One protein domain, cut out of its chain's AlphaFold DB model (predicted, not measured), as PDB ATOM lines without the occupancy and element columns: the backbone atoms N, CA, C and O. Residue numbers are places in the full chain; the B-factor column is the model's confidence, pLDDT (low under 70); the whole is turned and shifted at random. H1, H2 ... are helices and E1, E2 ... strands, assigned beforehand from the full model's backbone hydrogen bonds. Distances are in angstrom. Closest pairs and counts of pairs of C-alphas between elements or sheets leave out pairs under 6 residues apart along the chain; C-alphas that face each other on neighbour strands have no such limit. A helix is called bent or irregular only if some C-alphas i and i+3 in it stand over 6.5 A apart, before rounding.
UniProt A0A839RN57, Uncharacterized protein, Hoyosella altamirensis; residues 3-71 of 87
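AT A GLANCE: This is residues 3 to 71 of the 87 residues of an uncharacterized protein of Hoyosella altamirensis (UniProt A0A839RN57). A small, strongly twisted sheet of three strands, with both long strands E1 and E2 sharply bent, has one short helix, H1, packed over one face. A long loop, residues 40 to 61, turns back to pair briefly with E3 and then makes a wide turn to reach H1. The 69 printed residues hold three named strands and then one named helix, in the order E1, E2, E3, H1; the sheet's order is E1, E2, E3, antiparallel, and the class is mixed. The whole is compact and rounded, with a radius of gyration of the C-alphas of 10.7 A and spans of 26 by 24 by 24 A.

IN THESE COORDINATES: E1, residues 5 to 15, begins at C-alpha 5 (-4.108, 56.775, 294.530), is 17.4 A long and bends by 116 degrees at residue 9. E2, residues 19 to 29, is 18.5 A long and bends by 115 degrees at residue 23. E3, residues 35 to 39, is 13.9 A long. H1, residues 62 to 71, is 14.1 A long and ends at C-alpha 71 (-10.368, 43.647, 299.299).

HOW THE PARTS SIT: E1, E2 and E3 form a meander, each strand the antiparallel neighbour of the one before, in two hairpins. N 11 and O 23 are 3.0 A apart between E1 and E2, and N 28 and O 36 are 2.9 A apart between E2 and E3, within hydrogen-bond range. Residues 36 to 37 of E3 also pair, antiparallel, with residues 46 to 47. H1 is on the sheet in two layers, a helix on one face, at a height over the sheet of 7.9 A. It runs along the strands, over E2, at 20 degrees to it on the local plane; 5 of its C-alphas fall on E2 and 2 on E1, only just too few to be over E1 too. The closest C-alphas of E1 and H1, those of Val 7 and Ala 66, are 6.1 A apart. In H1 every O i to N i+4 pair is within hydrogen-bond range.

THE WHOLE: The two C-alphas farthest apart, those of Glu 3 and Asp 52, are 28.8 A apart. The printed part has no cut; the link from E3 to H1 is long, with 22 residues. The mean pLDDT of the printed part is 90.9, and no printed residue is under 70.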
ATOM      1  N   GLU A   3      -5.144  61.559 288.233       82.94
ATOM      2  CA  GLU A   3      -5.263  61.295 289.661       82.94
ATOM      3  C   GLU A   3      -4.767  59.873 289.922       82.94
ATOM      4  O   GLU A   3      -5.300  58.932 289.345       82.94
ATOM      5  N   CYS A   4      -3.709  59.717 290.721       90.31
ATOM      6  CA  CYS A   4      -3.232  58.411 291.174       90.31
ATOM      7  C   CYS A   4      -3.472  58.263 292.674       90.31
ATOM      8  O   CYS A   4      -3.239  59.211 293.431       90.31
ATOM      9  N   VAL A   5      -3.861  57.065 293.112       92.94
ATOM     10  CA  VAL A   5      -4.108  56.775 294.530       92.94
ATOM     11  C   VAL A   5      -3.164  55.684 295.043       92.94
ATOM     12  O   VAL A   5      -2.937  54.684 294.358       92.94
ATOM     13  N   PRO A   6      -2.582  55.854 296.243       92.38
ATOM     14  CA  PRO A   6      -1.771  54.823 296.869       92.38
ATOM     15  C   PRO A   6      -2.659  53.702 297.416       92.38
ATOM     16  O   PRO A   6      -3.586  53.955 298.185       92.38
ATOM     17  N   VAL A   7      -2.326  52.451 297.102       92.12
ATOM     18  CA  VAL A   7      -2.974  51.291 297.727       92.12
ATOM     19  C   VAL A   7      -2.351  51.063 299.112       92.12
ATOM     20  O   VAL A   7      -1.118  51.128 299.258       92.12
ATOM     21  N   PRO A   8      -3.147  50.836 300.170       89.12
ATOM     22  CA  PRO A   8      -2.605  50.649 301.509       89.12
ATOM     23  C   PRO A   8      -1.869  49.307 301.641       89.12
ATOM     24  O   PRO A   8      -2.416  48.235 301.398       89.12
ATOM     25  N   GLY A   9      -0.631  49.345 302.143       87.75
ATOM     26  CA  GLY A   9       0.193  48.171 302.461       87.75
ATOM     27  C   GLY A   9       0.703  47.371 301.255       87.75
ATOM     28  O   GLY A   9       0.690  47.847 300.125       87.75
ATOM     29  N   LYS A  10       1.208  46.156 301.522       88.81
ATOM     30  CA  LYS A  10       1.758  45.273 300.486       88.81
ATOM     31  C   LYS A  10       0.638  44.508 299.786       88.81
ATOM     32  O   LYS A  10      -0.099  43.780 300.450       88.81
ATOM     33  N   VAL A  11       0.566  44.637 298.470       92.44
ATOM     34  CA  VAL A  11      -0.351  43.893 297.598       92.44
ATOM     35  C   VAL A  11       0.439  43.135 296.539       92.44
ATOM     36  O   VAL A  11       1.625  43.408 296.333       92.44
ATOM     37  N   VAL A  12      -0.208  42.164 295.902       93.44
ATOM     38  CA  VAL A  12       0.308  41.459 294.727       93.44
ATOM     39  C   VAL A  12      -0.694  41.695 293.606       93.44
ATOM     40  O   VAL A  12      -1.885  41.520 293.831       93.44
ATOM     41  N   VAL A  13      -0.234  42.126 292.437       92.94
ATOM     42  CA  VAL A  13      -1.085  42.476 291.293       92.94
ATOM     43  C   VAL A  13      -0.526  41.809 290.045       92.94
ATOM     44  O   VAL A  13       0.689  41.810 289.843       92.94
ATOM     45  N   MET A  14      -1.399  41.219 289.235       94.50
ATOM     46  CA  MET A  14      -1.054  40.695 287.922       94.50
ATOM     47  C   MET A  14      -0.992  41.836 286.910       94.50
ATOM     48  O   MET A  14      -1.896  42.665 286.840       94.50
ATOM     49  N   THR A  15       0.073  41.858 286.120       93.62
ATOM     50  CA  THR A  15       0.268  42.809 285.029       93.62
ATOM     51  C   THR A  15       0.443  42.072 283.715       93.62
ATOM     52  O   THR A  15       1.006  40.973 283.700       93.62
ATOM     53  N   ASP A  16      -0.018  42.676 282.624       90.69
ATOM     54  CA  ASP A  16       0.155  42.099 281.285       90.69
ATOM     55  C   ASP A  16       1.626  42.104 280.844       90.69
ATOM     56  O   ASP A  16       2.063  41.219 280.109       90.69
ATOM     57  N   GLU A  17       2.411  43.088 281.289       91.06
ATOM     58  CA  GLU A  17       3.776  43.284 280.808       91.06
ATOM     59  C   GLU A  17       4.824  42.481 281.594       91.06
ATOM     60  O   GLU A  17       5.728  41.901 280.990       91.06
ATOM     61  N   GLU A  18       4.738  42.451 282.929       87.44
ATOM     62  CA  GLU A  18       5.786  41.880 283.795       87.44
ATOM     63  C   GLU A  18       5.305  40.692 284.644       87.44
ATOM     64  O   GLU A  18       6.068  40.124 285.431       87.44
ATOM     65  N   GLY A  19       4.045  40.277 284.489       89.69
ATOM     66  CA  GLY A  19       3.439  39.248 285.324       89.69
ATOM     67  C   GLY A  19       3.106  39.776 286.722       89.69
ATOM     68  O   GLY A  19       2.621  40.895 286.881       89.69
ATOM     69  N   SER A  20       3.312  38.969 287.765       91.19
ATOM     70  CA  SER A  20       2.935  39.361 289.129       91.19
ATOM     71  C   SER A  20       3.964  40.290 289.774       91.19
ATOM     72  O   SER A  20       5.078  39.873 290.093       91.19
ATOM     73  N   ILE A  21       3.553  41.519 290.076       92.56
ATOM     74  CA  ILE A  21       4.334  42.459 290.885       92.56
ATOM     75  C   ILE A  21       3.822  42.470 292.323       92.56
ATOM     76  O   ILE A  21       2.633  42.289 292.577       92.56
ATOM     77  N   SER A  22       4.709  42.688 293.295       92.19
ATOM     78  CA  SER A  22       4.311  42.802 294.702       92.19
ATOM     79  C   SER A  22       5.051  43.903 295.438       92.19
ATOM     80  O   SER A  22       6.259  44.060 295.269       92.19
ATOM     81  N   GLY A  23       4.349  44.645 296.292       91.38
ATOM     82  CA  GLY A  23       4.942  45.763 297.020       91.38
ATOM     83  C   GLY A  23       3.919  46.787 297.487       91.38
ATOM     84  O   GLY A  23       2.719  46.525 297.508       91.38
ATOM     85  N   GLU A  24       4.427  47.954 297.872       92.81
ATOM     86  CA  GLU A  24       3.625  49.164 298.031       92.81
ATOM     87  C   GLU A  24       3.402  49.784 296.653       92.81
ATOM     88  O   GLU A  24       4.354  50.226 295.999       92.81
ATOM     89  N   LEU A  25       2.149  49.781 296.209       93.94
ATOM     90  CA  LEU A  25       1.788  50.174 294.855       93.94
ATOM     91  C   LEU A  25       0.921  51.436 294.861       93.94
ATOM     92  O   LEU A  25       0.200  51.718 295.825       93.94
ATOM     93  N   ASP A  26       1.009  52.186 293.770       94.88
ATOM     94  CA  ASP A  26       0.032  53.208 293.408       94.88
ATOM     95  C   ASP A  26      -0.767  52.693 292.213       94.88
ATOM     96  O   ASP A  26      -0.231  51.963 291.374       94.88
ATOM     97  N   VAL A  27      -2.032  53.091 292.129       94.75
ATOM     98  CA  VAL A  27      -2.909  52.755 291.007       94.75
ATOM     99  C   VAL A  27      -3.420  54.004 290.317       94.75
ATOM    100  O   VAL A  27      -3.424  55.095 290.893       94.75
ATOM    101  N   GLN A  28      -3.812  53.840 289.061       95.38
ATOM    102  CA  GLN A  28      -4.430  54.861 288.229       95.38
ATOM    103  C   GLN A  28      -5.405  54.199 287.260       95.38
ATOM    104  O   GLN A  28      -5.317  52.997 287.034       95.38
ATOM    105  N   LEU A  29      -6.291  54.983 286.655       94.50
ATOM    106  CA  LEU A  29      -6.970  54.576 285.430       94.50
ATOM    107  C   LEU A  29      -6.308  55.225 284.214       94.50
ATOM    108  O   LEU A  29      -5.818  56.362 284.284       94.50
ATOM    109  N   ASP A  30      -6.275  54.486 283.114       91.44
ATOM    110  CA  ASP A  30      -5.950  55.013 281.792       91.44
ATOM    111  C   ASP A  30      -7.169  55.747 281.173       91.44
ATOM    112  O   ASP A  30      -8.245  55.808 281.771       91.44
ATOM    113  N   GLY A  31      -7.000  56.355 279.995       87.94
ATOM    114  CA  GLY A  31      -8.079  57.040 279.278       87.94
ATOM    115  C   GLY A  31      -9.215  56.122 278.814       87.94
ATOM    116  O   GLY A  31     -10.339  56.602 278.674       87.94
ATOM    117  N   ASP A  32      -8.948  54.829 278.630       89.19
ATOM    118  CA  ASP A  32      -9.942  53.800 278.306       89.19
ATOM    119  C   ASP A  32     -10.562  53.141 279.560       89.19
ATOM    120  O   ASP A  32     -11.464  52.310 279.455       89.19
ATOM    121  N   GLY A  33     -10.131  53.544 280.763       91.50
ATOM    122  CA  GLY A  33     -10.644  53.035 282.037       91.50
ATOM    123  C   GLY A  33      -9.980  51.741 282.512       91.50
ATOM    124  O   GLY A  33     -10.458  51.142 283.478       91.50
ATOM    125  N   HIS A  34      -8.890  51.297 281.881       93.00
ATOM    126  CA  HIS A  34      -8.127  50.158 282.382       93.00
ATOM    127  C   HIS A  34      -7.365  50.536 283.648       93.00
ATOM    128  O   HIS A  34      -6.855  51.651 283.793       93.00
ATOM    129  N   GLY A  35      -7.270  49.578 284.567       94.19
ATOM    130  CA  GLY A  35      -6.452  49.732 285.757       94.19
ATOM    131  C   GLY A  35      -4.970  49.728 285.405       94.19
ATOM    132  O   GLY A  35      -4.489  48.824 284.732       94.19
ATOM    133  N   LEU A  36      -4.240  50.720 285.898       95.06
ATOM    134  CA  LEU A  36      -2.788  50.792 285.846       95.06
ATOM    135  C   LEU A  36      -2.227  50.685 287.259       95.06
ATOM    136  O   LEU A  36      -2.805  51.207 288.215       95.06
ATOM    137  N   VAL A  37      -1.061  50.068 287.386       94.81
ATOM    138  CA  VAL A  37      -0.351  49.905 288.649       94.81
ATOM    139  C   VAL A  37       1.122  50.252 288.489       94.81
ATOM    140  O   VAL A  37       1.725  50.044 287.439       94.81
ATOM    141  N   ARG A  38       1.727  50.785 289.544       94.88
ATOM    142  CA  ARG A  38       3.172  51.008 289.608       94.88
ATOM    143  C   ARG A  38       3.693  50.822 291.019       94.88
ATOM    144  O   ARG A  38       2.958  50.965 291.993       94.88
ATOM    145  N   TYR A  39       5.000  50.634 291.139       93.44
ATOM    146  CA  TYR A  39       5.679  50.789 292.421       93.44
ATOM    147  C   TYR A  39       5.648  52.244 292.893       93.44
ATOM    148  O   TYR A  39       5.921  53.162 292.115       93.44
ATOM    149  N   ARG A  40       5.389  52.456 294.188       85.31
ATOM    150  CA  ARG A  40       5.522  53.770 294.828       85.31
ATOM    151  C   ARG A  40       6.975  54.234 294.663       85.31
ATOM    152  O   ARG A  40       7.884  53.570 295.154       85.31
ATOM    153  N   ASN A  41       7.193  55.343 293.950       82.56
ATOM    154  CA  ASN A  41       8.490  55.887 293.480       82.56
ATOM    155  C   ASN A  41       9.027  55.388 292.124       82.56
ATOM    156  O   ASN A  41      10.128  55.781 291.737       82.56
ATOM    157  N   ASN A  42       8.282  54.581 291.372       88.75
ATOM    158  CA  ASN A  42       8.604  54.293 289.973       88.75
ATOM    159  C   ASN A  42       7.774  55.200 289.047       88.75
ATOM    160  O   ASN A  42       6.672  55.618 289.391       88.75
ATOM    161  N   ALA A  43       8.318  55.544 287.884       87.38
ATOM    162  CA  ALA A  43       7.614  56.320 286.865       87.38
ATOM    163  C   ALA A  43       6.828  55.435 285.882       87.38
ATOM    164  O   ALA A  43       5.984  55.944 285.147       87.38
ATOM    165  N   THR A  44       7.108  54.131 285.865       92.12
ATOM    166  CA  THR A  44       6.535  53.186 284.905       92.12
ATOM    167  C   THR A  44       5.208  52.652 285.415       92.12
ATOM    168  O   THR A  44       5.156  52.073 286.499       92.12
ATOM    169  N   TRP A  45       4.160  52.859 284.626       94.19
ATOM    170  CA  TRP A  45       2.839  52.282 284.834       94.19
ATOM    171  C   TRP A  45       2.717  50.997 284.023       94.19
ATOM    172  O   TRP A  45       3.119  50.974 282.861       94.19
ATOM    173  N   LEU A  46       2.178  49.963 284.654       94.00
ATOM    174  CA  LEU A  46       1.905  48.654 284.075       94.00
ATOM    175  C   LEU A  46       0.397  48.431 284.060       94.00
ATOM    176  O   LEU A  46      -0.301  48.878 284.975       94.00
ATOM    177  N   THR A  47      -0.103  47.749 283.045       94.44
ATOM    178  CA  THR A  47      -1.529  47.472 282.889       94.44
ATOM    179  C   THR A  47      -1.910  46.307 283.788       94.44
ATOM    180  O   THR A  47      -1.283  45.251 283.739       94.44
ATOM    181  N   ILE A  48      -2.920  46.493 284.638       93.94
ATOM    182  CA  ILE A  48      -3.458  45.412 285.463       93.94
ATOM    183  C   ILE A  48      -4.174  44.436 284.532       93.94
ATOM    184  O   ILE A  48      -5.117  44.826 283.848       93.94
ATOM    185  N   GLY A  49      -3.710  43.189 284.515       92.25
ATOM    186  CA  GLY A  49      -4.186  42.147 283.606       92.25
ATOM    187  C   GLY A  49      -4.757  40.930 284.333       92.25
ATOM    188  O   GLY A  49      -5.069  40.973 285.527       92.25
ATOM    189  N   ASN A  50      -4.852  39.815 283.605       88.31
ATOM    190  CA  ASN A  50      -5.387  38.537 284.088       88.31
ATOM    191  C   ASN A  50      -4.383  37.394 283.873       88.31
ATOM    192  O   ASN A  50      -3.744  37.319 282.825       88.31
ATOM    193  N   LEU A  51      -4.303  36.434 284.805       80.50
ATOM    194  CA  LEU A  51      -3.454  35.233 284.706       80.50
ATOM    195  C   LEU A  51      -3.751  34.398 283.460       80.50
ATOM    196  O   LEU A  51      -2.845  33.759 282.930       80.50
ATOM    197  N   ASP A  52      -5.009  34.357 283.014       82.31
ATOM    198  CA  ASP A  52      -5.391  33.587 281.823       82.31
ATOM    199  C   ASP A  52      -5.301  34.392 280.514       82.31
ATOM    200  O   ASP A  52      -5.642  33.876 279.451       82.31
ATOM    201  N   GLY A  53      -4.808  35.636 280.569       76.50
ATOM    202  CA  GLY A  53      -4.685  36.508 279.401       76.50
ATOM    203  C   GLY A  53      -6.026  37.043 278.894       76.50
ATOM    204  O   GLY A  53      -6.118  37.505 277.755       76.50
ATOM    205  N   ARG A  54      -7.082  36.966 279.715       83.69
ATOM    206  CA  ARG A  54      -8.321  37.709 279.482       83.69
ATOM    207  C   ARG A  54      -8.034  39.213 279.386       83.69
ATOM    208  O   ARG A  54      -7.153  39.707 280.092       83.69
ATOM    209  N   PRO A  55      -8.782  39.936 278.533       81.75
ATOM    210  CA  PRO A  55      -8.604  41.371 278.382       81.75
ATOM    211  C   PRO A  55      -8.810  42.084 279.727       81.75
ATOM    212  O   PRO A  55      -9.722  41.686 280.460       81.75
ATOM    213  N   PRO A  56      -8.013  43.128 280.023       85.00
ATOM    214  CA  PRO A  56      -8.143  43.911 281.243       85.00
ATOM    215  C   PRO A  56      -9.568  44.416 281.457       85.00
ATOM    216  O   PRO A  56     -10.198  44.962 280.544       85.00
ATOM    217  N   ARG A  57     -10.083  44.284 282.675       89.75
ATOM    218  CA  ARG A  57     -11.343  44.912 283.066       89.75
ATOM    219  C   ARG A  57     -11.196  46.425 283.128       89.75
ATOM    220  O   ARG A  57     -10.217  46.972 283.639       89.75
ATOM    221  N   THR A  58     -12.245  47.093 282.670       91.81
ATOM    222  CA  THR A  58     -12.441  48.530 282.829       91.81
ATOM    223  C   THR A  58     -13.135  48.844 284.152       91.81
ATOM    224  O   THR A  58     -14.008  48.093 284.599       91.81
ATOM    225  N   TRP A  59     -12.786  49.980 284.744       93.50
ATOM    226  CA  TRP A  59     -13.300  50.441 286.031       93.50
ATOM    227  C   TRP A  59     -13.982  51.795 285.873       93.50
ATOM    228  O   TRP A  59     -13.486  52.659 285.150       93.50
ATOM    229  N   ASP A  60     -15.094  52.004 286.579       91.00
ATOM    230  CA  ASP A  60     -15.821  53.276 286.534       91.00
ATOM    231  C   ASP A  60     -15.078  54.386 287.292       91.00
ATOM    232  O   ASP A  60     -15.253  55.576 287.017       91.00
ATOM    233  N   SER A  61     -14.270  54.029 288.293       92.00
ATOM    234  CA  SER A  61     -13.535  54.986 289.122       92.00
ATOM    235  C   SER A  61     -12.290  54.371 289.749       92.00
ATOM    236  O   SER A  61     -12.237  53.179 290.054       92.00
ATOM    237  N   ILE A  62     -11.286  55.211 289.995       93.75
ATOM    238  CA  ILE A  62     -10.035  54.791 290.627       93.75
ATOM    239  C   ILE A  62     -10.249  54.276 292.059       93.75
ATOM    240  O   ILE A  62      -9.586  53.328 292.475       93.75
ATOM    241  N   ASP A  63     -11.218  54.838 292.785       92.38
ATOM    242  CA  ASP A  63     -11.633  54.351 294.101       92.38
ATOM    243  C   ASP A  63     -12.205  52.932 294.044       92.38
ATOM    244  O   ASP A  63     -11.972  52.139 294.953       92.38
ATOM    245  N   GLU A  64     -12.943  52.581 292.986       93.38
ATOM    246  CA  GLU A  64     -13.469  51.222 292.818       93.38
ATOM    247  C   GLU A  64     -12.320  50.226 292.641       93.38
ATOM    248  O   GLU A  64     -12.266  49.217 293.346       93.38
ATOM    249  N   LEU A  65     -11.359  50.560 291.773       93.88
ATOM    250  CA  LEU A  65     -10.155  49.761 291.559       93.88
ATOM    251  C   LEU A  65      -9.350  49.596 292.856       93.88
ATOM    252  O   LEU A  65      -8.991  48.480 293.232       93.88
ATOM    253  N   ALA A  66      -9.083  50.694 293.568       93.19
ATOM    254  CA  ALA A  66      -8.308  50.664 294.806       93.19
ATOM    255  C   ALA A  66      -8.995  49.822 295.893       93.19
ATOM    256  O   ALA A  66      -8.332  49.023 296.558       93.19
ATOM    257  N   ASN A  67     -10.319  49.948 296.036       92.62
ATOM    258  CA  ASN A  67     -11.102  49.141 296.973       92.62
ATOM    259  C   ASN A  67     -11.106  47.656 296.592       92.62
ATOM    260  O   ASN A  67     -11.018  46.803 297.472       92.62
ATOM    261  N   ALA A  68     -11.182  47.327 295.301       92.94
ATOM    262  CA  ALA A  68     -11.134  45.943 294.841       92.94
ATOM    263  C   ALA A  68      -9.769  45.289 295.117       92.94
ATOM    264  O   ALA A  68      -9.715  44.145 295.574       92.94
ATOM    265  N   ILE A  69      -8.676  46.027 294.903       92.81
ATOM    266  CA  ILE A  69      -7.322  45.556 295.214       92.81
ATOM    267  C   ILE A  69      -7.149  45.367 296.723       92.81
ATOM    268  O   ILE A  69      -6.630  44.336 297.153       92.81
ATOM    269  N   ASP A  70      -7.592  46.327 297.539       91.25
ATOM    270  CA  ASP A  70      -7.509  46.208 298.998       91.25
ATOM    271  C   ASP A  70      -8.351  45.036 299.523       91.25
ATOM    272  O   ASP A  70      -7.893  44.287 300.382       91.25
ATOM    273  N   ALA A  71      -9.529  44.791 298.943       90.62
ATOM    274  CA  ALA A  71     -10.368  43.647 299.299       90.62
ATOM    275  C   ALA A  71      -9.735  42.289 298.943       90.62
ATOM    276  O   ALA A  71     -10.009  41.290 299.609       90.62
TER     277      ALA A  71